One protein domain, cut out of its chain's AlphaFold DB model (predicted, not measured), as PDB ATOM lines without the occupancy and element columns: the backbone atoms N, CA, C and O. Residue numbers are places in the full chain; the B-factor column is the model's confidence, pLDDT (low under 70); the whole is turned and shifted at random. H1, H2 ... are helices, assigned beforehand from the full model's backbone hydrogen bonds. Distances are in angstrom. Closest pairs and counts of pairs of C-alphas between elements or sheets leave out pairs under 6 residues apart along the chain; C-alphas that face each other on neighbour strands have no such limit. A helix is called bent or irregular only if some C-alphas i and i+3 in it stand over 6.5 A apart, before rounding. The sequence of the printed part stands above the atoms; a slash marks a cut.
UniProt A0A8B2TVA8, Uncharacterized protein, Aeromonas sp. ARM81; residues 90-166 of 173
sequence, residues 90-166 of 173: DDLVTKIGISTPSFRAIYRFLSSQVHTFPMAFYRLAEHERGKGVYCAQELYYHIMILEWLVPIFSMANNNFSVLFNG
ATOM      1  N   ASP A  90     -24.654   1.921  20.331       94.44
ATOM      2  CA  ASP A  90     -23.452   1.101  20.189       94.44
ATOM      3  C   ASP A  90     -22.174   1.925  20.395       94.44
ATOM      4  O   ASP A  90     -21.257   1.453  21.068       94.44
ATOM      5  N   ASP A  91     -22.125   3.161  19.884       95.31
ATOM      6  CA  ASP A  91     -20.988   4.066  20.105       95.31
ATOM      7  C   ASP A  91     -20.847   4.397  21.592       95.31
ATOM      8  O   ASP A  91     -19.752   4.323  22.149       95.31
ATOM      9  N   LEU A  92     -21.966   4.693  22.263       94.38
ATOM     10  CA  LEU A  92     -21.982   4.977  23.696       94.38
ATOM     11  C   LEU A  92     -21.495   3.773  24.516       94.38
ATOM     12  O   LEU A  92     -20.661   3.925  25.402       94.38
ATOM     13  N   VAL A  93     -21.991   2.571  24.213       93.94
ATOM     14  CA  VAL A  93     -21.593   1.316  24.876       93.94
ATOM     15  C   VAL A  93     -20.109   1.026  24.665       93.94
ATOM     16  O   VAL A  93     -19.410   0.678  25.618       93.94
ATOM     17  N   THR A  94     -19.616   1.242  23.446       95.12
ATOM     18  CA  THR A  94     -18.197   1.091  23.111       95.12
ATOM     19  C   THR A  94     -17.347   2.079  23.904       95.12
ATOM     20  O   THR A  94     -16.328   1.693  24.470       95.12
ATOM     21  N   LYS A  95     -17.792   3.336  24.022       94.44
ATOM     22  CA  LYS A  95     -17.087   4.381  24.776       94.44
ATOM     23  C   LYS A  95     -17.032   4.102  26.280       94.44
ATOM     24  O   LYS A  95     -16.051   4.444  26.927       94.44
ATOM     25  N   ILE A  96     -18.052   3.434  26.819       92.81
ATOM     26  CA  ILE A  96     -18.077   2.956  28.210       92.81
ATOM     27  C   ILE A  96     -17.098   1.779  28.425       92.81
ATOM     28  O   ILE A  96     -16.751   1.466  29.560       92.81
ATOM     29  N   GLY A  97     -16.631   1.126  27.354       93.00
ATOM     30  CA  GLY A  97     -15.769  -0.058  27.430       93.00
ATOM     31  C   GLY A  97     -16.543  -1.371  27.579       93.00
ATOM     32  O   GLY A  97     -15.989  -2.371  28.030       93.00
ATOM     33  N   ILE A  98     -17.829  -1.387  27.214       93.19
ATOM     34  CA  ILE A  98     -18.669  -2.588  27.245       93.19
ATOM     35  C   ILE A  98     -18.651  -3.267  25.870       93.19
ATOM     36  O   ILE A  98     -18.701  -2.620  24.826       93.19
ATOM     37  N   SER A  99     -18.646  -4.603  25.866       93.00
ATOM     38  CA  SER A  99     -18.799  -5.417  24.653       93.00
ATOM     39  C   SER A  99     -20.130  -5.128  23.947       93.00
ATOM     40  O   SER A  99     -21.201  -5.472  24.460       93.00
ATOM     41  N   THR A 100     -20.077  -4.554  22.741       94.69
ATOM     42  CA  THR A 100     -21.259  -4.293  21.902       94.69
ATOM     43  C   THR A 100     -22.068  -5.564  21.605       94.69
ATOM     44  O   THR A 100     -23.292  -5.524  21.752       94.69
ATOM     45  N   PRO A 101     -21.463  -6.718  21.237       95.56
ATOM     46  CA  PRO A 101     -22.219  -7.958  21.041       95.56
ATOM     47  C   PRO A 101     -22.985  -8.402  22.289       95.56
ATOM     48  O   PRO A 101     -24.167  -8.738  22.199       95.56
ATOM     49  N   SER A 102     -22.332  -8.361  23.453       93.06
ATOM     50  CA  SER A 102     -22.950  -8.770  24.714       93.06
ATOM     51  C   SER A 102     -24.074  -7.808  25.113       93.06
ATOM     52  O   SER A 102     -25.168  -8.251  25.461       93.06
ATOM     53  N   PHE A 103     -23.859  -6.499  24.943       94.69
ATOM     54  CA  PHE A 103     -24.888  -5.485  25.155       94.69
ATOM     55  C   PHE A 103     -26.113  -5.726  24.270       94.69
ATOM     56  O   PHE A 103     -27.233  -5.782  24.772       94.69
ATOM     57  N   ARG A 104     -25.917  -5.937  22.963       95.19
ATOM     58  CA  ARG A 104     -27.016  -6.191  22.018       95.19
ATOM     59  C   ARG A 104     -27.795  -7.463  22.363       95.19
ATOM     60  O   ARG A 104     -29.012  -7.485  22.180       95.19
ATOM     61  N   ALA A 105     -27.125  -8.511  22.850       94.06
ATOM     62  CA  ALA A 105     -27.782  -9.749  23.273       94.06
ATOM     63  C   ALA A 105     -28.718  -9.510  24.468       94.06
ATOM     64  O   ALA A 105     -29.901  -9.847  24.398       94.06
ATOM     65  N   ILE A 106     -28.214  -8.856  25.519       94.50
ATOM     66  CA  ILE A 106     -28.997  -8.510  26.712       94.50
ATOM     67  C   ILE A 106     -30.117  -7.527  26.366       94.50
ATOM     68  O   ILE A 106     -31.262  -7.733  26.763       94.50
ATOM     69  N   TYR A 107     -29.817  -6.501  25.569       94.50
ATOM     70  CA  TYR A 107     -30.797  -5.518  25.118       94.50
ATOM     71  C   TYR A 107     -31.951  -6.185  24.368       94.50
ATOM     72  O   TYR A 107     -33.111  -5.944  24.688       94.50
ATOM     73  N   ARG A 108     -31.657  -7.089  23.422       95.00
ATOM     74  CA  ARG A 108     -32.683  -7.847  22.692       95.00
ATOM     75  C   ARG A 108     -33.521  -8.715  23.628       95.00
ATOM     76  O   ARG A 108     -34.743  -8.737  23.494       95.00
ATOM     77  N   PHE A 109     -32.880  -9.408  24.566       93.94
ATOM     78  CA  PHE A 109     -33.579 -10.234  25.545       93.94
ATOM     79  C   PHE A 109     -34.552  -9.403  26.391       93.94
ATOM     80  O   PHE A 109     -35.741  -9.718  26.419       93.94
ATOM     81  N   LEU A 110     -34.093  -8.314  27.009       93.62
ATOM     82  CA  LEU A 110     -34.921  -7.455  27.865       93.62
ATOM     83  C   LEU A 110     -36.019  -6.736  27.074       93.62
ATOM     84  O   LEU A 110     -37.177  -6.725  27.485       93.62
ATOM     85  N   SER A 111     -35.676  -6.203  25.900       94.94
ATOM     86  CA  SER A 111     -36.620  -5.553  24.986       94.94
ATOM     87  C   SER A 111     -37.750  -6.504  24.582       94.94
ATOM     88  O   SER A 111     -38.913  -6.100  24.553       94.94
ATOM     89  N   SER A 112     -37.444  -7.790  24.367       93.56
ATOM     90  CA  SER A 112     -38.470  -8.791  24.063       93.56
ATOM     91  C   SER A 112     -39.484  -8.995  25.183       93.56
ATOM     92  O   SER A 112     -40.651  -9.232  24.878       93.56
ATOM     93  N   GLN A 113     -39.071  -8.843  26.448       90.00
ATOM     94  CA  GLN A 113     -39.974  -8.953  27.595       90.00
ATOM     95  C   GLN A 113     -40.920  -7.748  27.686       90.00
ATOM     96  O   GLN A 113     -42.098  -7.922  27.979       90.00
ATOM     97  N   VAL A 114     -40.428  -6.538  27.393       93.25
ATOM     98  CA  VAL A 114     -41.218  -5.295  27.488       93.25
ATOM     99  C   VAL A 114     -42.189  -5.138  26.319       93.25
ATOM    100  O   VAL A 114     -43.344  -4.780  26.524       93.25
ATOM    101  N   HIS A 115     -41.753  -5.431  25.092       90.56
ATOM    102  CA  HIS A 115     -42.587  -5.287  23.890       90.56
ATOM    103  C   HIS A 115     -43.406  -6.533  23.555       90.56
ATOM    104  O   HIS A 115     -43.846  -6.672  22.416       90.56
ATOM    105  N   THR A 116     -43.546  -7.455  24.516       90.06
ATOM    106  CA  THR A 116     -44.329  -8.688  24.365       90.06
ATOM    107  C   THR A 116     -44.026  -9.423  23.057       90.06
ATOM    108  O   THR A 116     -44.919  -9.941  22.392       90.06
ATOM    109  N   PHE A 117     -42.749  -9.484  22.660       91.56
ATOM    110  CA  PHE A 117     -42.350 -10.209  21.455       91.56
ATOM    111  C   PHE A 117     -42.398 -11.725  21.693       91.56
ATOM    112  O   PHE A 117     -42.256 -12.168  22.833       91.56
ATOM    113  N   PRO A 118     -42.531 -12.558  20.641       91.50
ATOM    114  CA  PRO A 118     -42.651 -14.014  20.766       91.50
ATOM    115  C   PRO A 118     -41.625 -14.693  21.681       91.50
ATOM    116  O   PRO A 118     -41.966 -15.631  22.397       91.50
ATOM    117  N   MET A 119     -40.383 -14.193  21.724       88.44
ATOM    118  CA  MET A 119     -39.341 -14.689  22.632       88.44
ATOM    119  C   MET A 119     -39.764 -14.640  24.113       88.44
ATOM    120  O   MET A 119     -39.373 -15.508  24.892       88.44
ATOM    121  N   ALA A 120     -40.592 -13.667  24.504       87.56
ATOM    122  CA  ALA A 120     -41.116 -13.562  25.857       87.56
ATOM    123  C   ALA A 120     -42.146 -14.650  26.178       87.56
ATOM    124  O   ALA A 120     -42.109 -15.159  27.298       87.56
ATOM    125  N   PHE A 121     -43.000 -15.064  25.229       86.44
ATOM    126  CA  PHE A 121     -44.189 -15.866  25.557       86.44
ATOM    127  C   PHE A 121     -44.399 -17.193  24.799       86.44
ATOM    128  O   PHE A 121     -45.049 -18.082  25.343       86.44
ATOM    129  N   TYR A 122     -43.831 -17.402  23.602       88.44
ATOM    130  CA  TYR A 122     -44.103 -18.610  22.788       88.44
ATOM    131  C   TYR A 122     -43.721 -19.920  23.483       88.44
ATOM    132  O   TYR A 122     -44.366 -20.942  23.274       88.44
ATOM    133  N   ARG A 123     -42.683 -19.888  24.321       84.25
ATOM    134  CA  ARG A 123     -42.137 -21.058  25.023       84.25
ATOM    135  C   ARG A 123     -42.389 -21.012  26.529       84.25
ATOM    136  O   ARG A 123     -41.591 -21.524  27.302       84.25
ATOM    137  N   LEU A 124     -43.449 -20.334  26.975       81.25
ATOM    138  CA  LEU A 124     -43.802 -20.316  28.402       81.25
ATOM    139  C   LEU A 124     -44.215 -21.699  28.901       81.25
ATOM    140  O   LEU A 124     -43.841 -22.082  29.993       81.25
ATOM    141  N   ALA A 125     -44.926 -22.490  28.100       77.62
ATOM    142  CA  ALA A 125     -45.329 -23.833  28.516       77.62
ATOM    143  C   ALA A 125     -44.171 -24.855  28.521       77.62
ATOM    144  O   ALA A 125     -44.342 -25.969  29.015       77.62
ATOM    145  N   GLU A 126     -43.006 -24.495  27.976       82.19
ATOM    146  CA  GLU A 126     -41.833 -25.365  27.930       82.19
ATOM    147  C   GLU A 126     -41.046 -25.276  29.244       82.19
ATOM    148  O   GLU A 126     -40.860 -24.198  29.810       82.19
ATOM    149  N   HIS A 127     -40.538 -26.418  29.716       79.06
ATOM    150  CA  HIS A 127     -39.597 -26.493  30.840       79.06
ATOM    151  C   HIS A 127     -40.072 -25.818  32.143       79.06
ATOM    152  O   HIS A 127     -39.253 -25.264  32.871       79.06
ATOM    153  N   GLU A 128     -41.373 -25.868  32.447       83.75
ATOM    154  CA  GLU A 128     -41.981 -25.291  33.664       83.75
ATOM    155  C   GLU A 128     -41.898 -23.757  33.804       83.75
ATOM    156  O   GLU A 128     -42.181 -23.208  34.870       83.75
ATOM    157  N   ARG A 129     -41.562 -23.042  32.725       84.25
ATOM    158  CA  ARG A 129     -41.454 -21.578  32.717       84.25
ATOM    159  C   ARG A 129     -42.804 -20.901  33.017       84.25
ATOM    160  O   ARG A 129     -43.864 -21.387  32.637       84.25
ATOM    161  N   GLY A 130     -42.796 -19.765  33.717       80.88
ATOM    162  CA  GLY A 130     -44.006 -18.963  33.959       80.88
ATOM    163  C   GLY A 130     -45.089 -19.612  34.837       80.88
ATOM    164  O   GLY A 130     -46.161 -19.034  34.992       80.88
ATOM    165  N   LYS A 131     -44.833 -20.787  35.429       85.00
ATOM    166  CA  LYS A 131     -45.776 -21.503  36.310       85.00
ATOM    167  C   LYS A 131     -45.592 -21.195  37.801       85.00
ATOM    168  O   LYS A 131     -46.311 -21.745  38.630       85.00
ATOM    169  N   GLY A 132     -44.619 -20.353  38.157       85.06
ATOM    170  CA  GLY A 132     -44.287 -20.046  39.554       85.06
ATOM    171  C   GLY A 132     -43.589 -21.191  40.301       85.06
ATOM    172  O   GLY A 132     -43.520 -21.164  41.528       85.06
ATOM    173  N   VAL A 133     -43.074 -22.189  39.579       89.69
ATOM    174  CA  VAL A 133     -42.233 -23.274  40.111       89.69
ATOM    175  C   VAL A 133     -40.804 -23.134  39.583       89.69
ATOM    176  O   VAL A 133     -40.532 -22.305  38.719       89.69
ATOM    177  N   TYR A 134     -39.874 -23.937  40.101       89.69
ATOM    178  CA  TYR A 134     -38.489 -23.908  39.634       89.69
ATOM    179  C   TYR A 134     -38.376 -24.229  38.133       89.69
ATOM    180  O   TYR A 134     -38.829 -25.279  37.677       89.69
ATOM    181  N   CYS A 135     -37.682 -23.359  37.397       90.56
ATOM    182  CA  CYS A 135     -37.343 -23.527  35.990       90.56
ATOM    183  C   CYS A 135     -35.850 -23.231  35.784       90.56
ATOM    184  O   CYS A 135     -35.377 -22.123  36.050       90.56
ATOM    185  N   ALA A 136     -35.100 -24.204  35.260       91.12
ATOM    186  CA  ALA A 136     -33.663 -24.046  35.011       91.12
ATOM    187  C   ALA A 136     -33.358 -22.910  34.015       91.12
ATOM    188  O   ALA A 136     -32.372 -22.193  34.170       91.12
ATOM    189  N   GLN A 137     -34.227 -22.712  33.020       88.94
ATOM    190  CA  GLN A 137     -34.066 -21.653  32.025       88.94
ATOM    191  C   GLN A 137     -34.280 -20.263  32.633       88.94
ATOM    192  O   GLN A 137     -33.545 -19.328  32.317       88.94
ATOM    193  N   GLU A 138     -35.265 -20.118  33.523       89.38
ATOM    194  CA  GLU A 138     -35.469 -18.868  34.254       89.38
ATOM    195  C   GLU A 138     -34.285 -18.595  35.175       89.38
ATOM    196  O   GLU A 138     -33.767 -17.481  35.153       89.38
ATOM    197  N   LEU A 139     -33.792 -19.598  35.912       92.62
ATOM    198  CA  LEU A 139     -32.586 -19.450  36.732       92.62
ATOM    199  C   LEU A 139     -31.390 -18.973  35.890       92.62
ATOM    200  O   LEU A 139     -30.708 -18.029  36.286       92.62
ATOM    201  N   TYR A 140     -31.173 -19.561  34.711       92.31
ATOM    202  CA  TYR A 140     -30.120 -19.131  33.790       92.31
ATOM    203  C   TYR A 140     -30.267 -17.658  33.380       92.31
ATOM    204  O   TYR A 140     -29.290 -16.914  33.418       92.31
ATOM    205  N   TYR A 141     -31.478 -17.201  33.039       91.38
ATOM    206  CA  TYR A 141     -31.701 -15.788  32.716       91.38
ATOM    207  C   TYR A 141     -31.405 -14.859  33.895       91.38
ATOM    208  O   TYR A 141     -30.821 -13.798  33.686       91.38
ATOM    209  N   HIS A 142     -31.754 -15.248  35.126       92.19
ATOM    210  CA  HIS A 142     -31.409 -14.462  36.313       92.19
ATOM    211  C   HIS A 142     -29.893 -14.368  36.495       92.19
ATOM    212  O   HIS A 142     -29.378 -13.266  36.666       92.19
ATOM    213  N   ILE A 143     -29.180 -15.495  36.401       95.31
ATOM    214  CA  ILE A 143     -27.712 -15.531  36.492       95.31
ATOM    215  C   ILE A 143     -27.096 -14.629  35.421       95.31
ATOM    216  O   ILE A 143     -26.330 -13.734  35.756       95.31
ATOM    217  N   MET A 144     -27.510 -14.783  34.160       94.94
ATOM    218  CA  MET A 144     -27.030 -13.976  33.035       94.94
ATOM    219  C   MET A 144     -27.213 -12.469  33.278       94.94
ATOM    220  O   MET A 144     -26.312 -11.677  33.002       94.94
ATOM    221  N   ILE A 145     -28.376 -12.048  33.788       94.62
ATOM    222  CA  ILE A 145     -28.639 -10.634  34.087       94.62
ATOM    223  C   ILE A 145     -27.792 -10.148  35.265       94.62
ATOM    224  O   ILE A 145     -27.250  -9.047  35.203       94.62
ATOM    225  N   LEU A 146     -27.640 -10.949  36.319       95.19
ATOM    226  CA  LEU A 146     -26.805 -10.590  37.465       95.19
ATOM    227  C   LEU A 146     -25.330 -10.465  37.069       95.19
ATOM    228  O   LEU A 146     -24.705  -9.455  37.386       95.19
ATOM    229  N   GLU A 147     -24.795 -11.426  36.316       93.94
ATOM    230  CA  GLU A 147     -23.430 -11.385  35.777       93.94
ATOM    231  C   GLU A 147     -23.195 -10.152  34.903       93.94
ATOM    232  O   GLU A 147     -22.124  -9.552  34.953       93.94
ATOM    233  N   TRP A 148     -24.208  -9.732  34.139       93.56
ATOM    234  CA  TRP A 148     -24.141  -8.515  33.337       93.56
ATOM    235  C   TRP A 148     -24.168  -7.235  34.186       93.56
ATOM    236  O   TRP A 148     -23.448  -6.278  33.902       93.56
ATOM    237  N   LEU A 149     -24.997  -7.198  35.232       93.31
ATOM    238  CA  LEU A 149     -25.212  -6.007  36.057       93.31
ATOM    239  C   LEU A 149     -24.073  -5.739  37.045       93.31
ATOM    240  O   LEU A 149     -23.729  -4.578  37.260       93.31
ATOM    241  N   VAL A 150     -23.480  -6.778  37.638       94.19
ATOM    242  CA  VAL A 150     -22.406  -6.652  38.642       94.19
ATOM    243  C   VAL A 150     -21.248  -5.746  38.186       94.19
ATOM    244  O   VAL A 150     -20.949  -4.780  38.897       94.19
ATOM    245  N   PRO A 151     -20.604  -5.969  37.022       92.44
ATOM    246  CA  PRO A 151     -19.506  -5.111  36.580       92.44
ATOM    247  C   PRO A 151     -19.971  -3.683  36.267       92.44
ATOM    248  O   PRO A 151     -19.251  -2.728  36.555       92.44
ATOM    249  N   ILE A 152     -21.191  -3.512  35.743       91.62
ATOM    250  CA  ILE A 152     -21.761  -2.191  35.442       91.62
ATOM    251  C   ILE A 152     -21.980  -1.393  36.731       91.62
ATOM    252  O   ILE A 152     -21.616  -0.219  36.788       91.62
ATOM    253  N   PHE A 153     -22.527  -2.019  37.776       92.12
ATOM    254  CA  PHE A 153     -22.711  -1.373  39.075       92.12
ATOM    255  C   PHE A 153     -21.380  -1.030  39.740       92.12
ATOM    256  O   PHE A 153     -21.238   0.073  40.263       92.12
ATOM    257  N   SER A 154     -20.394  -1.929  39.681       93.19
ATOM    258  CA  SER A 154     -19.052  -1.655  40.204       93.19
ATOM    259  C   SER A 154     -18.421  -0.442  39.513       93.19
ATOM    260  O   SER A 154     -17.967   0.490  40.179       93.19
ATOM    261  N   MET A 155     -18.486  -0.392  38.180       92.88
ATOM    262  CA  MET A 155     -18.003   0.742  37.393       92.88
ATOM    263  C   MET A 155     -18.756   2.036  37.720       92.88
ATOM    264  O   MET A 155     -18.129   3.070  37.933       92.88
ATOM    265  N   ALA A 156     -20.089   1.994  37.794       91.38
ATOM    266  CA  ALA A 156     -20.896   3.163  38.132       91.38
ATOM    267  C   ALA A 156     -20.559   3.701  39.531       91.38
ATOM    268  O   ALA A 156     -20.404   4.908  39.693       91.38
ATOM    269  N   ASN A 157     -20.385   2.816  40.517       91.81
ATOM    270  CA  ASN A 157     -20.016   3.185  41.881       91.81
ATOM    271  C   ASN A 157     -18.619   3.822  41.956       91.81
ATOM    272  O   ASN A 157     -18.438   4.841  42.625       91.81
ATOM    273  N   ASN A 158     -17.642   3.259  41.240       92.56
ATOM    274  CA  ASN A 158     -16.297   3.827  41.163       92.56
ATOM    275  C   ASN A 158     -16.323   5.212  40.505       92.56
ATOM    276  O   ASN A 158     -15.801   6.170  41.067       92.56
ATOM    277  N   ASN A 159     -17.002   5.335  39.362       92.06
ATOM    278  CA  ASN A 159     -17.150   6.597  38.640       92.06
ATOM    279  C   ASN A 159     -17.845   7.668  39.489       92.06
ATOM    280  O   ASN A 159     -17.406   8.812  39.519       92.06
ATOM    281  N   PHE A 160     -18.898   7.291  40.216       90.75
ATOM    282  CA  PHE A 160     -19.580   8.187  41.144       90.75
ATOM    283  C   PHE A 160     -18.649   8.630  42.279       90.75
ATOM    284  O   PHE A 160     -18.557   9.816  42.577       90.75
ATOM    285  N   SER A 161     -17.906   7.698  42.880       89.88
ATOM    286  CA  SER A 161     -16.975   8.014  43.970       89.88
ATOM    287  C   SER A 161     -15.868   8.969  43.524       89.88
ATOM    288  O   SER A 161     -15.535   9.893  44.257       89.88
ATOM    289  N   VAL A 162     -15.329   8.782  42.314       90.12
ATOM    290  CA  VAL A 162     -14.328   9.689  41.733       90.12
ATOM    291  C   VAL A 162     -14.932  11.063  41.457       90.12
ATOM    292  O   VAL A 162     -14.338  12.067  41.842       90.12
ATOM    293  N   LEU A 163     -16.117  11.115  40.839       88.88
ATOM    294  CA  LEU A 163     -16.787  12.367  40.479       88.88
ATOM    295  C   LEU A 163     -17.091  13.244  41.702       88.88
ATOM    296  O   LEU A 163     -16.994  14.465  41.625       88.88
ATOM    297  N   PHE A 164     -17.444  12.623  42.831       86.75
ATOM    298  CA  PHE A 164     -17.788  13.317  44.074       86.75
ATOM    299  C   PHE A 164     -16.674  13.287  45.131       86.75
ATOM    300  O   PHE A 164     -16.911  13.639  46.291       86.75
ATOM    301  N   ASN A 165     -15.457  12.884  44.757       85.69
ATOM    302  CA  ASN A 165     -14.327  12.862  45.675       85.69
ATOM    303  C   ASN A 165     -14.044  14.278  46.219       85.69
ATOM    304  O   ASN A 165     -14.008  15.248  45.464       85.69
ATOM    305  N   GLY A 166     -13.869  14.412  47.536       74.56
ATOM    306  CA  GLY A 166     -13.646  15.704  48.201       74.56
ATOM    307  C   GLY A 166     -14.903  16.547  48.474       74.56
ATOM    308  O   GLY A 166     -14.814  17.574  49.149       74.56
TER     309      GLY A 166
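This is residues 90 to 166 of the 173 residues of an uncharacterized protein of Aeromonas sp. ARM81 (UniProt A0A8B2TVA8). One long helix, H4, runs nearly straight along a loose rod; H2 crosses over its first arm, H4a, with H1 and H3 at H2's two ends and residues 122 to 135 leading round to H4. Residues 156 to 166 stick out. The 77 printed residues, all helix by class, run H1, H2, H3, H4, span 53 by 26 by 18 A, and have a C-alpha radius of gyration of 16.3 A.

Look first at H4, residues 136 to 163, assigned as one helix by its hydrogen bonds but bent: C-alphas 148 and 151 are 6.6 A apart. Its arms, H4a (136 to 148) and H4b (151 to 163), stand at a shallow tilt of 24 degrees. H2, residues 100 to 114, is close to H4a but not clearly touching; the closest C-alphas, of Ile 106 and Ile 145, are 7.7 A apart, at a steep tilt of 52 degrees, opposite ways. H1, residues 90 to 96, touches H2 only at the corner, closest at C-alphas of Asp 90 and Thr 100, 6.1 A. H3, residues 118 to 121, touches H2 only at the corner, closest at C-alphas of Gln 113 and Ala 120, 5.1 A. Every O i to N i+4 pair is within hydrogen-bond range in H1, H2, H4a and H4b; H3 is too short for one.

Find C-alpha 136 at (-33.663, -24.046, 35.011); H4a runs 18.3 A from there, and H4b, 18.1 A, ends at C-alpha 163, (-16.787, 12.367, 40.479). H2 measures 20.8 A, H1 9.8 A and H3 5.4 A.

The C-alphas of Ala 125 and Gly 166, the two farthest apart, are 54.4 A apart. The link from H3 to H4 is long, with 14 residues; the printed part has no cut, and no printed residue is under 70 in pLDDT.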